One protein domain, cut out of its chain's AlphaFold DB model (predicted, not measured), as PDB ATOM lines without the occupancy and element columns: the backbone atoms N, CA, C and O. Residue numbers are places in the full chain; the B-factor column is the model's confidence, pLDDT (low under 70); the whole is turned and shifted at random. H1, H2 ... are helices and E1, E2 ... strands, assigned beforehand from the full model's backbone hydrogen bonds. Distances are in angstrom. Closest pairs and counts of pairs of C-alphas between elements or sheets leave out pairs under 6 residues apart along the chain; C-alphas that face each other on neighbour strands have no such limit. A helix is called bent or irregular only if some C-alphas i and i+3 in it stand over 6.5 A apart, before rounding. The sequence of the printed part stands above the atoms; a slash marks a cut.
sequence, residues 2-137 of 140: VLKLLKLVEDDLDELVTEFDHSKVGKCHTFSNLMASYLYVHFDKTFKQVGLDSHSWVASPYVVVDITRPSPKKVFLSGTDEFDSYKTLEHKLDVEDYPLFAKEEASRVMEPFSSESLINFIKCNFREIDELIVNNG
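Overview. This is residues 2 to 137 of the 140 residues of an uncharacterized protein of Paenibacillus peoriae (UniProt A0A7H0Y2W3). Look first for the helix H3 in the middle, with the hairpin of strands E1 and E2 running along one side of it and the bent helix H6 crossing its other side. H4 is set beyond the hairpin, away from H3, while H2 runs beside the first arm of H6, with H1 near that arm's first residue and H5 packed on the last part of H3. The printed part has 136 residues, with six named helices and two named strands in the order H1 H2 H3 E1 E2 H4 H5 H6; the sheet, order E1 - E2, is antiparallel, and the class is mostly helix. The whole is compact, with a radius of gyration of the C-alphas of 13.6 A, and rounded, spanning 36 by 33 by 28 A.

Along the chain. Find C-alpha 2 at (-34.313, -99.675, 53.457); there H1 begins, residues 2 to 8, 10.1 A long. Next come H2, residues 10 to 20, 15.5 A, and H3, residues 28 to 42, 21.0 A, which begins at C-alpha 28, (-51.216, -103.393, 43.602). E1, residues 48 to 52, is 13.4 A long, and E2, residues 55 to 59, is 13.2 A. H4 is residues 81 to 92, 16.3 A, and H5 residues 103 to 107, 6.2 A. H6, residues 115 to 135, was assigned as one helix by its hydrogen bonds but is bent: C-alphas 124 and 127 are 7.7 A apart. Its arms are H6a, residues 115 to 124, 14.4 A, and H6b, residues 127 to 135, 12.2 A, ending at C-alpha 135, (-51.294, -102.909, 28.548).

Arrangement. In the hairpin E1 and E2, look at N 50 and O 57, 2.9 A, and N 57 and O 50, 2.8 A, both within hydrogen-bond range. The closest C-alphas of H3 and E2 are those of His 29 and Ser 56, 5.1 A. H3 touches H6a at a steep tilt of 51 degrees, closest at the C-alphas of Leu 34 and Ile 122, 6.3 A. With residues 29 to 34 alone H3 touches H6b, closest at the C-alphas of Thr 30 and Asp 130, 5.3 A. H3 touches H5 with residues 37 to 42 alone, the closest C-alphas being those of Ser 37 and Lys 103, 4.9 A. H2 and H6a are close but not clearly touching, at a shallow tilt of 11 degrees, the same way; the C-alphas of Asp 12 and Ile 119, their closest, are 7.3 A apart. H1 and H6a only just touch, with 3 pairs of C-alphas within 8 A, closest at Leu 5 and Ser 115, 6.0 A. H4 is apart from H3; its closest C-alpha to E1 is that of Glu 90, 7.6 A from that of Val 50. In H1, H2, H3, H4, H5, H6a and H6b every O i to N i+4 pair is within hydrogen-bond range.

Size, cuts and confidence. The two C-alphas farthest apart are those of Lys 92 and Met 110, 38.2 A. The printed part has no cut. The link from E2 to H4, residues 60 to 80, is long. Look for pLDDT under 70 at residues 22 to 26, 68 to 77 and 92 to 97 of the model.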
ATOM      1  N   VAL A   2     -32.986 -99.381  54.054       84.94
ATOM      2  CA  VAL A   2     -34.313 -99.675  53.457       84.94
ATOM      3  C   VAL A   2     -35.446 -99.674  54.490       84.94
ATOM      4  O   VAL A   2     -36.331 -98.836  54.417       84.94
ATOM      5  N   LEU A   3     -35.372-100.527  55.521       82.94
ATOM      6  CA  LEU A   3     -36.416-100.633  56.557       82.94
ATOM      7  C   LEU A   3     -36.725 -99.316  57.287       82.94
ATOM      8  O   LEU A   3     -37.812 -99.166  57.831       82.94
ATOM      9  N   LYS A   4     -35.766 -98.382  57.344       86.00
ATOM     10  CA  LYS A   4     -35.990 -97.065  57.945       86.00
ATOM     11  C   LYS A   4     -36.792 -96.176  56.997       86.00
ATOM     12  O   LYS A   4     -37.745 -95.572  57.457       86.00
ATOM     13  N   LEU A   5     -36.423 -96.125  55.712       88.38
ATOM     14  CA  LEU A   5     -37.180 -95.393  54.693       88.38
ATOM     15  C   LEU A   5     -38.612 -95.922  54.604       88.38
ATOM     16  O   LEU A   5     -39.547 -95.145  54.690       88.38
ATOM     17  N   LEU A   6     -38.761 -97.242  54.506       86.31
ATOM     18  CA  LEU A   6     -40.053 -97.912  54.382       86.31
ATOM     19  C   LEU A   6     -41.006 -97.545  55.532       86.31
ATOM     20  O   LEU A   6     -42.119 -97.106  55.285       86.31
ATOM     21  N   LYS A   7     -40.532 -97.586  56.782       85.44
ATOM     22  CA  LYS A   7     -41.321 -97.138  57.944       85.44
ATOM     23  C   LYS A   7     -41.697 -95.653  57.921       85.44
ATOM     24  O   LYS A   7     -42.650 -95.281  58.586       85.44
ATOM     25  N   LEU A   8     -40.920 -94.801  57.250       88.38
ATOM     26  CA  LEU A   8     -41.207 -93.364  57.166       88.38
ATOM     27  C   LEU A   8     -42.267 -93.034  56.116       88.38
ATOM     28  O   LEU A   8     -42.842 -91.960  56.196       88.38
ATOM     29  N   VAL A   9     -42.486 -93.917  55.140       87.75
ATOM     30  CA  VAL A   9     -43.454 -93.712  54.051       87.75
ATOM     31  C   VAL A   9     -44.725 -94.541  54.225       87.75
ATOM     32  O   VAL A   9     -45.557 -94.540  53.335       87.75
ATOM     33  N   GLU A  10     -44.861 -95.291  55.322       85.19
ATOM     34  CA  GLU A  10     -45.962 -96.245  55.524       85.19
ATOM     35  C   GLU A  10     -47.332 -95.561  55.446       85.19
ATOM     36  O   GLU A  10     -48.140 -95.915  54.594       85.19
ATOM     37  N   ASP A  11     -47.537 -94.527  56.265       83.94
ATOM     38  CA  ASP A  11     -48.800 -93.785  56.318       83.94
ATOM     39  C   ASP A  11     -49.083 -93.062  54.985       83.94
ATOM     40  O   ASP A  11     -50.189 -93.144  54.451       83.94
ATOM     41  N   ASP A  12     -48.064 -92.427  54.390       88.19
ATOM     42  CA  ASP A  12     -48.186 -91.736  53.098       88.19
ATOM     43  C   ASP A  12     -48.543 -92.707  51.954       88.19
ATOM     44  O   ASP A  12     -49.278 -92.354  51.030       88.19
ATOM     45  N   LEU A  13     -48.019 -93.937  51.982       86.31
ATOM     46  CA  LEU A  13     -48.347 -94.971  50.997       86.31
ATOM     47  C   LEU A  13     -49.794 -95.446  51.148       86.31
ATOM     48  O   LEU A  13     -50.469 -95.601  50.133       86.31
ATOM     49  N   ASP A  14     -50.276 -95.643  52.375       82.50
ATOM     50  CA  ASP A  14     -51.667 -96.035  52.636       82.50
ATOM     51  C   ASP A  14     -52.659 -94.967  52.143       82.50
ATOM     52  O   ASP A  14     -53.695 -95.285  51.539       82.50
ATOM     53  N   GLU A  15     -52.325 -93.686  52.337       84.69
ATOM     54  CA  GLU A  15     -53.088 -92.567  51.780       84.69
ATOM     55  C   GLU A  15     -53.109 -92.614  50.247       84.69
ATOM     56  O   GLU A  15     -54.181 -92.525  49.643       84.69
ATOM     57  N   LEU A  16     -51.954 -92.841  49.611       87.06
ATOM     58  CA  LEU A  16     -51.867 -92.939  48.154       87.06
ATOM     59  C   LEU A  16     -52.640 -94.123  47.581       87.06
ATOM     60  O   LEU A  16     -53.290 -93.987  46.547       87.06
ATOM     61  N   VAL A  17     -52.578 -95.288  48.223       83.75
ATOM     62  CA  VAL A  17     -53.360 -96.461  47.808       83.75
ATOM     63  C   VAL A  17     -54.846 -96.140  47.867       83.75
ATOM     64  O   VAL A  17     -55.582 -96.465  46.940       83.75
ATOM     65  N   THR A  18     -55.283 -95.455  48.921       81.62
ATOM     66  CA  THR A  18     -56.679 -95.034  49.055       81.62
ATOM     67  C   THR A  18     -57.081 -94.048  47.955       81.62
ATOM     68  O   THR A  18     -58.166 -94.194  47.400       81.62
ATOM     69  N   GLU A  19     -56.216 -93.085  47.620       84.06
ATOM     70  CA  GLU A  19     -56.443 -92.073  46.577       84.06
ATOM     71  C   GLU A  19     -56.488 -92.675  45.160       84.06
ATOM     72  O   GLU A  19     -57.374 -92.358  44.365       84.06
ATOM     73  N   PHE A  20     -55.541 -93.554  44.825       81.00
ATOM     74  CA  PHE A  20     -55.390 -94.085  43.467       81.00
ATOM     75  C   PHE A  20     -56.170 -95.380  43.206       81.00
ATOM     76  O   PHE A  20     -56.465 -95.684  42.049       81.00
ATOM     77  N   ASP A  21     -56.513 -96.144  44.245       72.56
ATOM     78  CA  ASP A  21     -57.155 -97.459  44.131       72.56
ATOM     79  C   ASP A  21     -58.457 -97.554  44.945       72.56
ATOM     80  O   ASP A  21     -58.723 -98.521  45.663       72.56
ATOM     81  N   HIS A  22     -59.326 -96.547  44.797       61.56
ATOM     82  CA  HIS A  22     -60.652 -96.510  45.428       61.56
ATOM     83  C   HIS A  22     -61.523 -97.754  45.134       61.56
ATOM     84  O   HIS A  22     -62.420 -98.067  45.921       61.56
ATOM     85  N   SER A  23     -61.287 -98.463  44.020       59.28
ATOM     86  CA  SER A  23     -62.035 -99.663  43.612       59.28
ATOM     87  C   SER A  23     -61.346-100.994  43.948       59.28
ATOM     88  O   SER A  23     -61.992-102.033  43.804       59.28
ATOM     89  N   LYS A  24     -60.094-100.984  44.436       59.53
ATOM     90  CA  LYS A  24     -59.275-102.172  44.757       59.53
ATOM     91  C   LYS A  24     -59.044-103.123  43.579       59.53
ATOM     92  O   LYS A  24     -58.939-104.336  43.773       59.53
ATOM     93  N   VAL A  25     -59.005-102.606  42.351       61.47
ATOM     94  CA  VAL A  25     -58.854-103.447  41.153       61.47
ATOM     95  C   VAL A  25     -57.425-103.334  40.634       61.47
ATOM     96  O   VAL A  25     -57.096-102.435  39.866       61.47
ATOM     97  N   GLY A  26     -56.569-104.259  41.077       68.38
ATOM     98  CA  GLY A  26     -55.284-104.579  40.445       68.38
ATOM     99  C   GLY A  26     -54.175-103.519  40.512       68.38
ATOM    100  O   GLY A  26     -53.047-103.805  40.108       68.38
ATOM    101  N   LYS A  27     -54.408-102.332  41.092       85.88
ATOM    102  CA  LYS A  27     -53.370-101.285  41.217       85.88
ATOM    103  C   LYS A  27     -52.193-101.692  42.107       85.88
ATOM    104  O   LYS A  27     -51.137-101.061  42.056       85.88
ATOM    105  N   CYS A  28     -52.321-102.779  42.869       86.25
ATOM    106  CA  CYS A  28     -51.216-103.393  43.602       86.25
ATOM    107  C   CYS A  28     -50.032-103.760  42.700       86.25
ATOM    108  O   CYS A  28     -48.884-103.640  43.132       86.25
ATOM    109  N   HIS A  29     -50.285-104.129  41.440       89.44
ATOM    110  CA  HIS A  29     -49.232-104.396  40.463       89.44
ATOM    111  C   HIS A  29     -48.465-103.115  40.117       89.44
ATOM    112  O   HIS A  29     -47.238-103.144  40.059       89.44
ATOM    113  N   THR A  30     -49.159-101.985  39.975       92.94
ATOM    114  CA  THR A  30     -48.557-100.669  39.712       92.94
ATOM    115  C   THR A  30     -47.720-100.191  40.895       92.94
ATOM    116  O   THR A  30     -46.539 -99.878  40.731       92.94
ATOM    117  N   PHE A  31     -48.284-100.208  42.107       92.69
ATOM    118  CA  PHE A  31     -47.551 -99.843  43.325       92.69
ATOM    119  C   PHE A  31     -46.332-100.738  43.553       92.69
ATOM    120  O   PHE A  31     -45.243-100.237  43.839       92.69
ATOM    121  N   SER A  32     -46.485-102.052  43.370       92.50
ATOM    122  CA  SER A  32     -45.371-102.993  43.488       92.50
ATOM    123  C   SER A  32     -44.293-102.724  42.443       92.50
ATOM    124  O   SER A  32     -43.114-102.782  42.781       92.50
ATOM    125  N   ASN A  33     -44.657-102.392  41.200       94.81
ATOM    126  CA  ASN A  33     -43.679-102.099  40.155       94.81
ATOM    127  C   ASN A  33     -42.872-100.836  40.462       94.81
ATOM    128  O   ASN A  33     -41.642-100.858  40.384       94.81
ATOM    129  N   LEU A  34     -43.552 -99.757  40.861       96.06
ATOM    130  CA  LEU A  34     -42.920 -98.500  41.263       96.06
ATOM    131  C   LEU A  34     -41.967 -98.730  42.441       96.06
ATOM    132  O   LEU A  34     -40.785 -98.393  42.368       96.06
ATOM    133  N   MET A  35     -42.451 -99.380  43.502       95.00
ATOM    134  CA  MET A  35     -41.653 -99.656  44.695       95.00
ATOM    135  C   MET A  35     -40.468-100.579  44.408       95.00
ATOM    136  O   MET A  35     -39.347-100.284  44.820       95.00
ATOM    137  N   ALA A  36     -40.681-101.672  43.674       95.31
ATOM    138  CA  ALA A  36     -39.611-102.588  43.299       95.31
ATOM    139  C   ALA A  36     -38.561-101.894  42.426       95.31
ATOM    140  O   ALA A  36     -37.370-102.052  42.681       95.31
ATOM    141  N   SER A  37     -38.980-101.075  41.455       97.56
ATOM    142  CA  SER A  37     -38.071-100.303  40.596       97.56
ATOM    143  C   SER A  37     -37.212 -99.334  41.406       97.56
ATOM    144  O   SER A  37     -35.991 -99.319  41.250       97.56
ATOM    145  N   TYR A  38     -37.819 -98.579  42.325       97.62
ATOM    146  CA  TYR A  38     -37.107 -97.634  43.185       97.62
ATOM    147  C   TYR A  38     -36.095 -98.337  44.097       97.62
ATOM    148  O   TYR A  38     -34.919 -97.964  44.163       97.62
ATOM    149  N   LEU A  39     -36.531 -99.403  44.776       95.50
ATOM    150  CA  LEU A  39     -35.680-100.172  45.683       95.50
ATOM    151  C   LEU A  39     -34.537-100.876  44.938       95.50
ATOM    152  O   LEU A  39     -33.395-100.863  45.407       95.50
ATOM    153  N   TYR A  40     -34.819-101.408  43.746       96.00
ATOM    154  CA  TYR A  40     -33.828-102.004  42.855       96.00
ATOM    155  C   TYR A  40     -32.755-101.000  42.433       96.00
ATOM    156  O   TYR A  40     -31.563-101.319  42.367       96.00
ATOM    157  N   VAL A  41     -33.153 -99.774  42.095       97.25
ATOM    158  CA  VAL A  41     -32.221 -98.756  41.605       97.25
ATOM    159  C   VAL A  41     -31.320 -98.236  42.721       97.25
ATOM    160  O   VAL A  41     -30.106 -98.187  42.511       97.25
ATOM    161  N   HIS A  42     -31.878 -97.910  43.888       95.94
ATOM    162  CA  HIS A  42     -31.172 -97.127  44.909       95.94
ATOM    163  C   HIS A  42     -30.622 -97.919  46.095       95.94
ATOM    164  O   HIS A  42     -29.803 -97.385  46.844       95.94
ATOM    165  N   PHE A  43     -31.063 -99.162  46.297       92.88
ATOM    166  CA  PHE A  43     -30.665 -99.942  47.466       92.88
ATOM    167  C   PHE A  43     -29.962-101.235  47.086       92.88
ATOM    168  O   PHE A  43     -28.807-101.414  47.460       92.88
ATOM    169  N   ASP A  44     -30.644-102.132  46.373       91.31
ATOM    170  CA  ASP A  44     -30.110-103.465  46.100       91.31
ATOM    171  C   ASP A  44     -30.773-104.105  44.873       91.31
ATOM    172  O   ASP A  44     -31.990-104.065  44.715       91.31
ATOM    173  N   LYS A  45     -29.979-104.737  44.003       92.69
ATOM    174  CA  LYS A  45     -30.454-105.325  42.738       92.69
ATOM    175  C   LYS A  45     -31.254-106.622  42.911       92.69
ATOM    176  O   LYS A  45     -31.716-107.179  41.922       92.69
ATOM    177  N   THR A  46     -31.419-107.114  44.132       92.25
ATOM    178  CA  THR A  46     -32.238-108.291  44.450       92.25
ATOM    179  C   THR A  46     -33.712-107.962  44.668       92.25
ATOM    180  O   THR A  46     -34.522-108.884  44.753       92.25
ATOM    181  N   PHE A  47     -34.080-106.677  44.759       93.06
ATOM    182  CA  PHE A  47     -35.482-106.279  44.816       93.06
ATOM    183  C   PHE A  47     -36.187-106.567  43.493       93.06
ATOM    184  O   PHE A  47     -35.724-106.167  42.426       93.06
ATOM    185  N   LYS A  48     -37.337-107.226  43.574       92.38
ATOM    186  CA  LYS A  48     -38.156-107.587  42.421       92.38
ATOM    187  C   LYS A  48     -39.634-107.465  42.739       92.38
ATOM    188  O   LYS A  48     -40.035-107.551  43.900       92.38
ATOM    189  N   GLN A  49     -40.430-107.271  41.697       92.44
ATOM    190  CA  GLN A  49     -41.870-107.431  41.784       92.44
ATOM    191  C   GLN A  49     -42.201-108.912  41.641       92.44
ATOM    192  O   GLN A  49     -41.653-109.603  40.785       92.44
ATOM    193  N   VAL A  50     -43.116-109.367  42.478       89.38
ATOM    194  CA  VAL A  50     -43.626-110.726  42.496       89.38
ATOM    195  C   VAL A  50     -45.138-110.628  42.408       89.38
ATOM    196  O   VAL A  50     -45.724-109.823  43.130       89.38
ATOM    197  N   GLY A  51     -45.787-111.415  41.556       85.12
ATOM    198  CA  GLY A  51     -47.246-111.462  41.575       85.12
ATOM    199  C   GLY A  51     -47.825-112.838  41.332       85.12
ATOM    200  O   GLY A  51     -47.154-113.772  40.905       85.12
ATOM    201  N   LEU A  52     -49.086-112.935  41.726       81.25
ATOM    202  CA  LEU A  52     -49.882-114.141  41.789       81.25
ATOM    203  C   LEU A  52     -51.335-113.743  41.533       81.25
ATOM    204  O   LEU A  52     -51.929-113.023  42.340       81.25
ATOM    205  N   ASP A  53     -51.896-114.224  40.429       78.75
ATOM    206  CA  ASP A  53     -53.242-113.876  39.971       78.75
ATOM    207  C   ASP A  53     -53.458-112.349  39.946       78.75
ATOM    208  O   ASP A  53     -52.771-111.633  39.225       78.75
ATOM    209  N   SER A  54     -54.404-111.844  40.742       76.88
ATOM    210  CA  SER A  54     -54.759-110.425  40.837       76.88
ATOM    211  C   SER A  54     -54.002-109.668  41.936       76.88
ATOM    212  O   SER A  54     -54.473-108.619  42.384       76.88
ATOM    213  N   HIS A  55     -52.918-110.240  42.472       84.06
ATOM    214  CA  HIS A  55     -52.150-109.652  43.567       84.06
ATOM    215  C   HIS A  55     -50.661-109.572  43.249       84.06
ATOM    216  O   HIS A  55     -50.094-110.433  42.579       84.06
ATOM    217  N   SER A  56     -50.000-108.557  43.794       87.38
ATOM    218  CA  SER A  56     -48.569-108.340  43.624       87.38
ATOM    219  C   SER A  56     -47.954-107.733  44.879       87.38
ATOM    220  O   SER A  56     -48.595-106.957  45.584       87.38
ATOM    221  N   TRP A  57     -46.690-108.071  45.122       90.31
ATOM    222  CA  TRP A  57     -45.857-107.535  46.196       90.31
ATOM    223  C   TRP A  57     -44.417-107.311  45.710       90.31
ATOM    224  O   TRP A  57     -44.038-107.703  44.604       90.31
ATOM    225  N   VAL A  58     -43.586-106.679  46.538       92.50
ATOM    226  CA  VAL A  58     -42.142-106.542  46.306       92.50
ATOM    227  C   VAL A  58     -41.392-107.515  47.203       92.50
ATOM    228  O   VAL A  58     -41.700-107.635  48.387       92.50
ATOM    229  N   ALA A  59     -40.374-108.185  46.676       91.62
ATOM    230  CA  ALA A  59     -39.556-109.115  47.442       91.62
ATOM    231  C   ALA A  59     -38.058-108.878  47.233       91.62
ATOM    232  O   ALA A  59     -37.608-108.479  46.166       91.62
ATOM    233  N   SER A  60     -37.289-109.172  48.276       91.06
ATOM    234  CA  SER A  60     -35.830-109.342  48.295       91.06
ATOM    235  C   SER A  60     -35.500-110.488  49.264       91.06
ATOM    236  O   SER A  60     -36.404-110.937  49.976       91.06
ATOM    237  N   PRO A  61     -34.253-110.974  49.369       88.50
ATOM    238  CA  PRO A  61     -33.901-112.036  50.317       88.50
ATOM    239  C   PRO A  61     -34.181-111.709  51.791       88.50
ATOM    240  O   PRO A  61     -34.235-112.621  52.605       88.50
ATOM    241  N   TYR A  62     -34.349-110.433  52.146       87.12
ATOM    242  CA  TYR A  62     -34.450-109.976  53.537       87.12
ATOM    243  C   TYR A  62     -35.709-109.153  53.839       87.12
ATOM    244  O   TYR A  62     -36.031-108.953  55.005       87.12
ATOM    245  N   VAL A  63     -36.423-108.663  52.823       88.56
ATOM    246  CA  VAL A  63     -37.632-107.837  52.985       88.56
ATOM    247  C   VAL A  63     -38.696-108.238  51.971       88.56
ATOM    248  O   VAL A  63     -38.390-108.422  50.792       88.56
ATOM    249  N   VAL A  64     -39.942-108.294  52.435       89.12
ATOM    250  CA  VAL A  64     -41.156-108.319  51.613       89.12
ATOM    251  C   VAL A  64     -41.950-107.036  51.859       89.12
ATOM    252  O   VAL A  64     -42.045-106.584  53.002       89.12
ATOM    253  N   VAL A  65     -42.491-106.450  50.791       88.00
ATOM    254  CA  VAL A  65     -43.346-105.262  50.834       88.00
ATOM    255  C   VAL A  65     -44.687-105.568  50.174       88.00
ATOM    256  O   VAL A  65     -44.722-105.787  48.967       88.00
ATOM    257  N   ASP A  66     -45.777-105.561  50.937       86.56
ATOM    258  CA  ASP A  66     -47.140-105.758  50.425       86.56
ATOM    259  C   ASP A  66     -47.992-104.524  50.746       86.56
ATOM    260  O   ASP A  66     -48.355-104.286  51.894       86.56
ATOM    261  N   ILE A  67     -48.247-103.717  49.715       77.31
ATOM    262  CA  ILE A  67     -48.725-102.328  49.826       77.31
ATOM    263  C   ILE A  67     -50.258-102.253  49.842       77.31
ATOM    264  O   ILE A  67     -50.821-101.227  50.189       77.31
ATOM    265  N   THR A  68     -50.961-103.322  49.458       69.50
ATOM    266  CA  THR A  68     -52.412-103.253  49.197       69.50
ATOM    267  C   THR A  68     -53.247-104.197  50.050       69.50
ATOM    268  O   THR A  68     -54.464-104.286  49.860       69.50
ATOM    269  N   ARG A  69     -52.644-104.914  51.005       64.69
ATOM    270  CA  ARG A  69     -53.417-105.703  51.968       64.69
ATOM    271  C   ARG A  69     -54.074-104.793  53.012       64.69
ATOM    272  O   ARG A  69     -53.373-104.123  53.762       64.69
ATOM    273  N   PRO A  70     -55.413-104.820  53.150       50.16
ATOM    274  CA  PRO A  70     -56.096-104.052  54.182       50.16
ATOM    275  C   PRO A  70     -55.875-104.711  55.547       50.16
ATOM    276  O   PRO A  70     -56.546-105.694  55.856       50.16
ATOM    277  N   SER A  71     -54.946-104.222  56.372       51.91
ATOM    278  CA  SER A  71     -54.840-104.648  57.777       51.91
ATOM    279  C   SER A  71     -53.816-103.813  58.555       51.91
ATOM    280  O   SER A  71     -52.787-103.472  57.984       51.91
ATOM    281  N   PRO A  72     -53.985-103.596  59.878       47.31
ATOM    282  CA  PRO A  72     -53.022-102.893  60.751       47.31
ATOM    283  C   PRO A  72     -51.623-103.537  60.859       47.31
ATOM    284  O   PRO A  72     -50.805-103.137  61.689       47.31
ATOM    285  N   LYS A  73     -51.346-104.590  60.088       50.03
ATOM    286  CA  LYS A  73     -50.113-105.369  60.132       50.03
ATOM    287  C   LYS A  73     -49.265-105.055  58.910       50.03
ATOM    288  O   LYS A  73     -49.292-105.788  57.933       50.03
ATOM    289  N   LYS A  74     -48.540-103.953  59.062       56.94
ATOM    290  CA  LYS A  74     -47.318-103.515  58.387       56.94
ATOM    291  C   LYS A  74     -47.101-103.995  56.959       56.94
ATOM    292  O   LYS A  74     -46.814-105.164  56.713       56.94
ATOM    293  N   VAL A  75     -47.011-103.002  56.083       63.09
ATOM    294  CA  VAL A  75     -46.614-103.077  54.672       63.09
ATOM    295  C   VAL A  75     -45.249-103.765  54.485       63.09
ATOM    296  O   VAL A  75     -44.924-104.205  53.388       63.09
ATOM    297  N   PHE A  76     -44.450-103.919  55.551       69.81
ATOM    298  CA  PHE A  76     -43.065-104.399  55.519       69.81
ATOM    299  C   PHE A  76     -42.835-105.606  56.431       69.81
ATOM    300  O   PHE A  76     -42.901-105.501  57.659       69.81
ATOM    301  N   LEU A  77     -42.465-106.736  55.834       65.12
ATOM    302  CA  LEU A  77     -42.240-107.999  56.529       65.12
ATOM    303  C   LEU A  77     -40.756-108.379  56.440       65.12
ATOM    304  O   LEU A  77     -40.178-108.442  55.355       65.12
ATOM    305  N   SER A  78     -40.125-108.610  57.591       74.62
ATOM    306  CA  SER A  78     -38.734-109.064  57.708       74.62
ATOM    307  C   SER A  78     -38.592-109.880  58.987       74.62
ATOM    308  O   SER A  78     -38.770-109.333  60.075       74.62
ATOM    309  N   GLY A  79     -38.231-111.160  58.862       71.31
ATOM    310  CA  GLY A  79     -38.027-112.052  60.011       71.31
ATOM    311  C   GLY A  79     -39.297-112.336  60.822       71.31
ATOM    312  O   GLY A  79     -39.214-112.479  62.039       71.31
ATOM    313  N   THR A  80     -40.462-112.361  60.163       77.94
ATOM    314  CA  THR A  80     -41.758-112.748  60.749       77.94
ATOM    315  C   THR A  80     -42.311-113.994  60.056       77.94
ATOM    316  O   THR A  80     -41.933-114.287  58.922       77.94
ATOM    317  N   ASP A  81     -43.257-114.692  60.689       79.38
ATOM    318  CA  ASP A  81     -43.927-115.857  60.087       79.38
ATOM    319  C   ASP A  81     -44.621-115.502  58.757       79.38
ATOM    320  O   ASP A  81     -44.673-116.306  57.819       79.38
ATOM    321  N   GLU A  82     -45.137-114.272  58.632       79.56
ATOM    322  CA  GLU A  82     -45.682-113.795  57.365       79.56
ATOM    323  C   GLU A  82     -44.595-113.653  56.291       79.56
ATOM    324  O   GLU A  82     -44.823-114.077  55.161       79.56
ATOM    325  N   PHE A  83     -43.406-113.130  56.621       83.81
ATOM    326  CA  PHE A  83     -42.280-113.077  55.678       83.81
ATOM    327  C   PHE A  83     -41.949-114.473  55.125       83.81
ATOM    328  O   PHE A  83     -41.871-114.646  53.906       83.81
ATOM    329  N   ASP A  84     -41.845-115.481  55.996       83.00
ATOM    330  CA  ASP A  84     -41.559-116.864  55.594       83.00
ATOM    331  C   ASP A  84     -42.679-117.459  54.727       83.00
ATOM    332  O   ASP A  84     -42.426-118.235  53.797       83.00
ATOM    333  N   SER A  85     -43.925-117.049  54.974       84.06
ATOM    334  CA  SER A  85     -45.077-117.437  54.156       84.06
ATOM    335  C   SER A  85     -44.976-116.876  52.733       84.06
ATOM    336  O   SER A  85     -45.145-117.635  51.778       84.06
ATOM    337  N   TYR A  86     -44.624-115.595  52.558       84.38
ATOM    338  CA  TYR A  86     -44.397-115.010  51.223       84.38
ATOM    339  C   TYR A  86     -43.222-115.661  50.498       84.38
ATOM    340  O   TYR A  86     -43.317-115.930  49.304       84.38
ATOM    341  N   LYS A  87     -42.135-115.976  51.211       86.38
ATOM    342  CA  LYS A  87     -41.005-116.717  50.631       86.38
ATOM    343  C   LYS A  87     -41.382-118.122  50.207       86.38
ATOM    344  O   LYS A  87     -40.996-118.577  49.137       86.38
ATOM    345  N   THR A  88     -42.209-118.789  50.996       83.94
ATOM    346  CA  THR A  88     -42.755-120.092  50.627       83.94
ATOM    347  C   THR A  88     -43.629-120.005  49.374       83.94
ATOM    348  O   THR A  88     -43.520-120.878  48.516       83.94
ATOM    349  N   LEU A  89     -44.465-118.969  49.243       81.81
ATOM    350  CA  LEU A  89     -45.274-118.729  48.040       81.81
ATOM    351  C   LEU A  89     -44.392-118.457  46.814       81.81
ATOM    352  O   LEU A  89     -44.621-119.066  45.775       81.81
ATOM    353  N   GLU A  90     -43.348-117.634  46.968       79.56
ATOM    354  CA  GLU A  90     -42.349-117.337  45.928       79.56
ATOM    355  C   GLU A  90     -41.679-118.608  45.369       79.56
ATOM    356  O   GLU A  90     -41.368-118.677  44.187       79.56
ATOM    357  N   HIS A  91     -41.462-119.628  46.206       73.25
ATOM    358  CA  HIS A  91     -40.800-120.874  45.803       73.25
ATOM    359  C   HIS A  91     -41.744-121.987  45.327       73.25
ATOM    360  O   HIS A  91     -41.283-122.932  44.690       73.25
ATOM    361  N   LYS A  92     -43.028-121.946  45.705       61.47
ATOM    362  CA  LYS A  92     -43.981-123.047  45.464       61.47
ATOM    363  C   LYS A  92     -44.923-122.817  44.289       61.47
ATOM    364  O   LYS A  92     -45.587-123.765  43.878       61.47
ATOM    365  N   LEU A  93     -45.033-121.585  43.814       59.31
ATOM    366  CA  LEU A  93     -45.939-121.196  42.739       59.31
ATOM    367  C   LEU A  93     -45.109-120.849  41.491       59.31
ATOM    368  O   LEU A  93     -43.916-120.579  41.615       59.31
ATOM    369  N   ASP A  94     -45.706-120.893  40.298       55.16
ATOM    370  CA  ASP A  94     -45.063-120.460  39.044       55.16
ATOM    371  C   ASP A  94     -44.935-118.928  39.037       55.16
ATOM    372  O   ASP A  94     -45.647-118.221  38.330       55.16
ATOM    373  N   VAL A  95     -44.099-118.396  39.927       60.09
ATOM    374  CA  VAL A  95     -44.039-116.960  40.183       60.09
ATOM    375  C   VAL A  95     -43.123-116.315  39.160       60.09
ATOM    376  O   VAL A  95     -41.932-116.617  39.092       60.09
ATOM    377  N   GLU A  96     -43.696-115.443  38.339       60.09
ATOM    378  CA  GLU A  96     -42.959-114.727  37.308       60.09
ATOM    379  C   GLU A  96     -42.260-113.505  37.918       60.09
ATOM    380  O   GLU A  96     -42.876-112.677  38.596       60.09
ATOM    381  N   ASP A  97     -40.956-113.383  37.667       66.06
ATOM    382  CA  ASP A  97     -40.224-112.152  37.952       66.06
ATOM    383  C   ASP A  97     -40.677-111.093  36.941       66.06
ATOM    384  O   ASP A  97     -40.269-111.094  35.775       66.06
ATOM    385  N   TYR A  98     -41.548-110.188  37.386       78.50
ATOM    386  CA  TYR A  98     -42.115-109.188  36.497       78.50
ATOM    387  C   TYR A  98     -41.084-108.131  36.073       78.50
ATOM    388  O   TYR A  98     -40.270-107.681  36.892       78.50
ATOM    389  N   PRO A  99     -41.128-107.670  34.807       88.44
ATOM    390  CA  PRO A  99     -40.331-106.540  34.359       88.44
ATOM    391  C   PRO A  99     -40.552-105.307  35.242       88.44
ATOM    392  O   PRO A  99     -41.680-104.892  35.493       88.44
ATOM    393  N   LEU A 100     -39.459-104.688  35.679       94.88
ATOM    394  CA  LEU A 100     -39.486-103.420  36.410       94.88
ATOM    395  C   LEU A 100     -39.539-102.263  35.406       94.88
ATOM    396  O   LEU A 100     -38.513-101.937  34.798       94.88
ATOM    397  N   PHE A 101     -40.724-101.683  35.214       95.88
ATOM    398  CA  PHE A 101     -40.984-100.686  34.175       95.88
ATOM    399  C   PHE A 101     -40.475 -99.296  34.556       95.88
ATOM    400  O   PHE A 101     -40.048 -98.563  33.678       95.88
ATOM    401  N   ALA A 102     -40.418 -98.968  35.851       97.19
ATOM    402  CA  ALA A 102     -40.096 -97.620  36.326       97.19
ATOM    403  C   ALA A 102     -38.609 -97.398  36.690       97.19
ATOM    404  O   ALA A 102     -38.267 -96.519  37.489       97.19
ATOM    405  N   LYS A 103     -37.694 -98.257  36.206       97.00
ATOM    406  CA  LYS A 103     -36.261 -98.186  36.570       97.00
ATOM    407  C   LYS A 103     -35.586 -96.927  36.037       97.00
ATOM    408  O   LYS A 103     -34.670 -96.414  36.683       97.00
ATOM    409  N   GLU A 104     -35.982 -96.469  34.853       97.12
ATOM    410  CA  GLU A 104     -35.384 -95.287  34.239       97.12
ATOM    411  C   GLU A 104     -35.776 -94.027  35.017       97.12
ATOM    412  O   GLU A 104     -34.913 -93.232  35.385       97.12
ATOM    413  N   GLU A 105     -37.050 -93.904  35.369       97.88
ATOM    414  CA  GLU A 105     -37.620 -92.817  36.160       97.88
ATOM    415  C   GLU A 105     -36.988 -92.787  37.553       97.88
ATOM    416  O   GLU A 105     -36.538 -91.733  38.005       97.88
ATOM    417  N   ALA A 106     -36.859 -93.951  38.201       97.62
ATOM    418  CA  ALA A 106     -36.194 -94.065  39.496       97.62
ATOM    419  C   ALA A 106     -34.735 -93.589  39.420       97.62
ATOM    420  O   ALA A 106     -34.276 -92.839  40.275       97.62
ATOM    421  N   SER A 107     -34.002 -93.925  38.352       97.56
ATOM    422  CA  SER A 107     -32.598 -93.507  38.201       97.56
ATOM    423  C   SER A 107     -32.379 -91.989  38.168       97.56
ATOM    424  O   SER A 107     -31.260 -91.533  38.404       97.56
ATOM    425  N   ARG A 108     -33.438 -91.207  37.918       97.50
ATOM    426  CA  ARG A 108     -33.413 -89.739  37.862       97.50
ATOM    427  C   ARG A 108     -33.733 -89.072  39.210       97.50
ATOM    428  O   ARG A 108     -33.695 -87.847  39.300       97.50
ATOM    429  N   VAL A 109     -34.041 -89.841  40.259       97.62
ATOM    430  CA  VAL A 109     -34.341 -89.311  41.600       97.62
ATOM    431  C   VAL A 109     -33.059 -88.819  42.279       97.62
ATOM    432  O   VAL A 109     -32.126 -89.587  42.511       97.62
ATOM    433  N   MET A 110     -33.026 -87.529  42.627       92.25
ATOM    434  CA  MET A 110     -31.832 -86.858  43.160       92.25
ATOM    435  C   MET A 110     -31.542 -87.181  44.636       92.25
ATOM    436  O   MET A 110     -30.377 -87.265  45.019       92.25
ATOM    437  N   GLU A 111     -32.573 -87.391  45.463       94.69
ATOM    438  CA  GLU A 111     -32.432 -87.648  46.906       94.69
ATOM    439  C   GLU A 111     -33.076 -88.980  47.327       94.69
ATOM    440  O   GLU A 111     -34.043 -89.016  48.091       94.69
ATOM    441  N   PRO A 112     -32.534 -90.123  46.876       92.12
ATOM    442  CA  PRO A 112     -33.246 -91.399  46.920       92.12
ATOM    443  C   PRO A 112     -33.504 -91.969  48.326       92.12
ATOM    444  O   PRO A 112     -34.271 -92.919  48.491       92.12
ATOM    445  N   PHE A 113     -32.871 -91.410  49.356       92.38
ATOM    446  CA  PHE A 113     -33.040 -91.838  50.748       92.38
ATOM    447  C   PHE A 113     -34.026 -90.968  51.540       92.38
ATOM    448  O   PHE A 113     -34.264 -91.254  52.715       92.38
ATOM    449  N   SER A 114     -34.587 -89.926  50.917       93.81
ATOM    450  CA  SER A 114     -35.664 -89.113  51.482       93.81
ATOM    451  C   SER A 114     -37.018 -89.802  51.277       93.81
ATOM    452  O   SER A 114     -37.296 -90.309  50.188       93.81
ATOM    453  N   SER A 115     -37.870 -89.807  52.308       92.25
ATOM    454  CA  SER A 115     -39.257 -90.292  52.207       92.25
ATOM    455  C   SER A 115     -40.045 -89.507  51.162       92.25
ATOM    456  O   SER A 115     -40.722 -90.099  50.326       92.25
ATOM    457  N   GLU A 116     -39.865 -88.186  51.132       95.12
ATOM    458  CA  GLU A 116     -40.529 -87.292  50.184       95.12
ATOM    459  C   GLU A 116     -40.173 -87.623  48.728       95.12
ATOM    460  O   GLU A 116     -41.041 -87.620  47.860       95.12
ATOM    461  N   SER A 117     -38.914 -87.977  48.452       96.38
ATOM    462  CA  SER A 117     -38.489 -88.354  47.098       96.38
ATOM    463  C   SER A 117     -39.162 -89.633  46.606       96.38
ATOM    464  O   SER A 117     -39.547 -89.701  45.440       96.38
ATOM    465  N   LEU A 118     -39.354 -90.623  47.484       95.31
ATOM    466  CA  LEU A 118     -40.072 -91.851  47.142       95.31
ATOM    467  C   LEU A 118     -41.556 -91.570  46.866       95.31
ATOM    468  O   LEU A 118     -42.088 -92.000  45.844       95.31
ATOM    469  N   ILE A 119     -42.211 -90.810  47.742       94.94
ATOM    470  CA  ILE A 119     -43.624 -90.451  47.579       94.94
ATOM    471  C   ILE A 119     -43.844 -89.624  46.305       94.94
ATOM    472  O   ILE A 119     -44.754 -89.922  45.530       94.94
ATOM    473  N   ASN A 120     -42.981 -88.644  46.033       97.00
ATOM    474  CA  ASN A 120     -43.039 -87.852  44.804       97.00
ATOM    475  C   ASN A 120     -42.792 -88.709  43.560       97.00
ATOM    476  O   ASN A 120     -43.512 -88.571  42.574       97.00
ATOM    477  N   PHE A 121     -41.830 -89.632  43.610       97.75
ATOM    478  CA  PHE A 121     -41.600 -90.582  42.527       97.75
ATOM    479  C   PHE A 121     -42.862 -91.402  42.216       97.75
ATOM    480  O   PHE A 121     -43.245 -91.502  41.052       97.75
ATOM    481  N   ILE A 122     -43.545 -91.940  43.230       95.56
ATOM    482  CA  ILE A 122     -44.781 -92.706  43.022       95.56
ATOM    483  C   ILE A 122     -45.856 -91.811  42.404       95.56
ATOM    484  O   ILE A 122     -46.383 -92.145  41.347       95.56
ATOM    485  N   LYS A 123     -46.132 -90.647  43.006       95.25
ATOM    486  CA  LYS A 123     -47.158 -89.702  42.533       95.25
ATOM    487  C   LYS A 123     -46.951 -89.286  41.078       95.25
ATOM    488  O   LYS A 123     -47.901 -89.279  40.301       95.25
ATOM    489  N   CYS A 124     -45.720 -88.942  40.704       96.56
ATOM    490  CA  CYS A 124     -45.416 -88.441  39.366       96.56
ATOM    491  C   CYS A 124     -45.493 -89.521  38.284       96.56
ATOM    492  O   CYS A 124     -45.837 -89.198  37.151       96.56
ATOM    493  N   ASN A 125     -45.181 -90.776  38.616       97.62
ATOM    494  CA  ASN A 125     -45.049 -91.843  37.621       97.62
ATOM    495  C   ASN A 125     -46.219 -92.834  37.637       97.62
ATOM    496  O   ASN A 125     -46.313 -93.662  36.734       97.62
ATOM    497  N   PHE A 126     -47.128 -92.755  38.620       94.62
ATOM    498  CA  PHE A 126     -48.195 -93.742  38.800       94.62
ATOM    499  C   PHE A 126     -48.975 -94.005  37.519       94.62
ATOM    500  O   PHE A 126     -49.028 -95.139  37.069       94.62
ATOM    501  N   ARG A 127     -49.535 -92.961  36.904       93.94
ATOM    502  CA  ARG A 127     -50.425 -93.102  35.746       93.94
ATOM    503  C   ARG A 127     -49.752 -93.766  34.543       93.94
ATOM    504  O   ARG A 127     -50.350 -94.635  33.925       93.94
ATOM    505  N   GLU A 128     -48.534 -93.356  34.210       95.62
ATOM    506  CA  GLU A 128     -47.809 -93.901  33.058       95.62
ATOM    507  C   GLU A 128     -47.460 -95.377  33.274       95.62
ATOM    508  O   GLU A 128     -47.706 -96.219  32.409       95.62
ATOM    509  N   ILE A 129     -46.961 -95.713  34.465       95.31
ATOM    510  CA  ILE A 129     -46.641 -97.097  34.818       95.31
ATOM    511  C   ILE A 129     -47.907 -97.947  34.901       95.31
ATOM    512  O   ILE A 129     -47.902 -99.099  34.482       95.31
ATOM    513  N   ASP A 130     -49.006 -97.383  35.385       93.00
ATOM    514  CA  ASP A 130     -50.296 -98.051  35.452       93.00
ATOM    515  C   ASP A 130     -50.813 -98.452  34.065       93.00
ATOM    516  O   ASP A 130     -51.191 -99.603  33.849       93.00
ATOM    517  N   GLU A 131     -50.749 -97.530  33.102       93.19
ATOM    518  CA  GLU A 131     -51.099 -97.797  31.707       93.19
ATOM    519  C   GLU A 131     -50.209 -98.906  31.116       93.19
ATOM    520  O   GLU A 131     -50.714 -99.804  30.438       93.19
ATOM    521  N   LEU A 132     -48.904 -98.915  31.415       93.19
ATOM    522  CA  LEU A 132     -47.999 -99.992  30.994       93.19
ATOM    523  C   LEU A 132     -48.370-101.342  31.619       93.19
ATOM    524  O   LEU A 132     -48.421-102.347  30.908       93.19
ATOM    525  N   ILE A 133     -48.647-101.380  32.921       91.12
ATOM    526  CA  ILE A 133     -49.024-102.599  33.646       91.12
ATOM    527  C   ILE A 133     -50.320-103.189  33.060       91.12
ATOM    528  O   ILE A 133     -50.371-104.386  32.759       91.12
ATOM    529  N   VAL A 134     -51.335-102.354  32.809       90.62
ATOM    530  CA  VAL A 134     -52.598-102.767  32.168       90.62
ATOM    531  C   VAL A 134     -52.365-103.262  30.740       90.62
ATOM    532  O   VAL A 134     -52.855-104.328  30.369       90.62
ATOM    533  N   ASN A 135     -51.577-102.538  29.940       91.75
ATOM    534  CA  ASN A 135     -51.294-102.909  28.548       91.75
ATOM    535  C   ASN A 135     -50.531-104.234  28.422       91.75
ATOM    536  O   ASN A 135     -50.699-104.946  27.433       91.75
ATOM    537  N   ASN A 136     -49.726-104.589  29.425       89.12
ATOM    538  CA  ASN A 136     -49.057-105.887  29.487       89.12
ATOM    539  C   ASN A 136     -49.944-106.993  30.098       89.12
ATOM    540  O   ASN A 136     -49.493-108.126  30.243       89.12
ATOM    541  N   GLY A 137     -51.204-106.696  30.432       86.94
ATOM    542  CA  GLY A 137     -52.201-107.685  30.842       86.94
ATOM    543  C   GLY A 137     -52.098-108.151  32.293       86.94
ATOM    544  O   GLY A 137     -52.658-109.192  32.622       86.94
TER     545      GLY A 137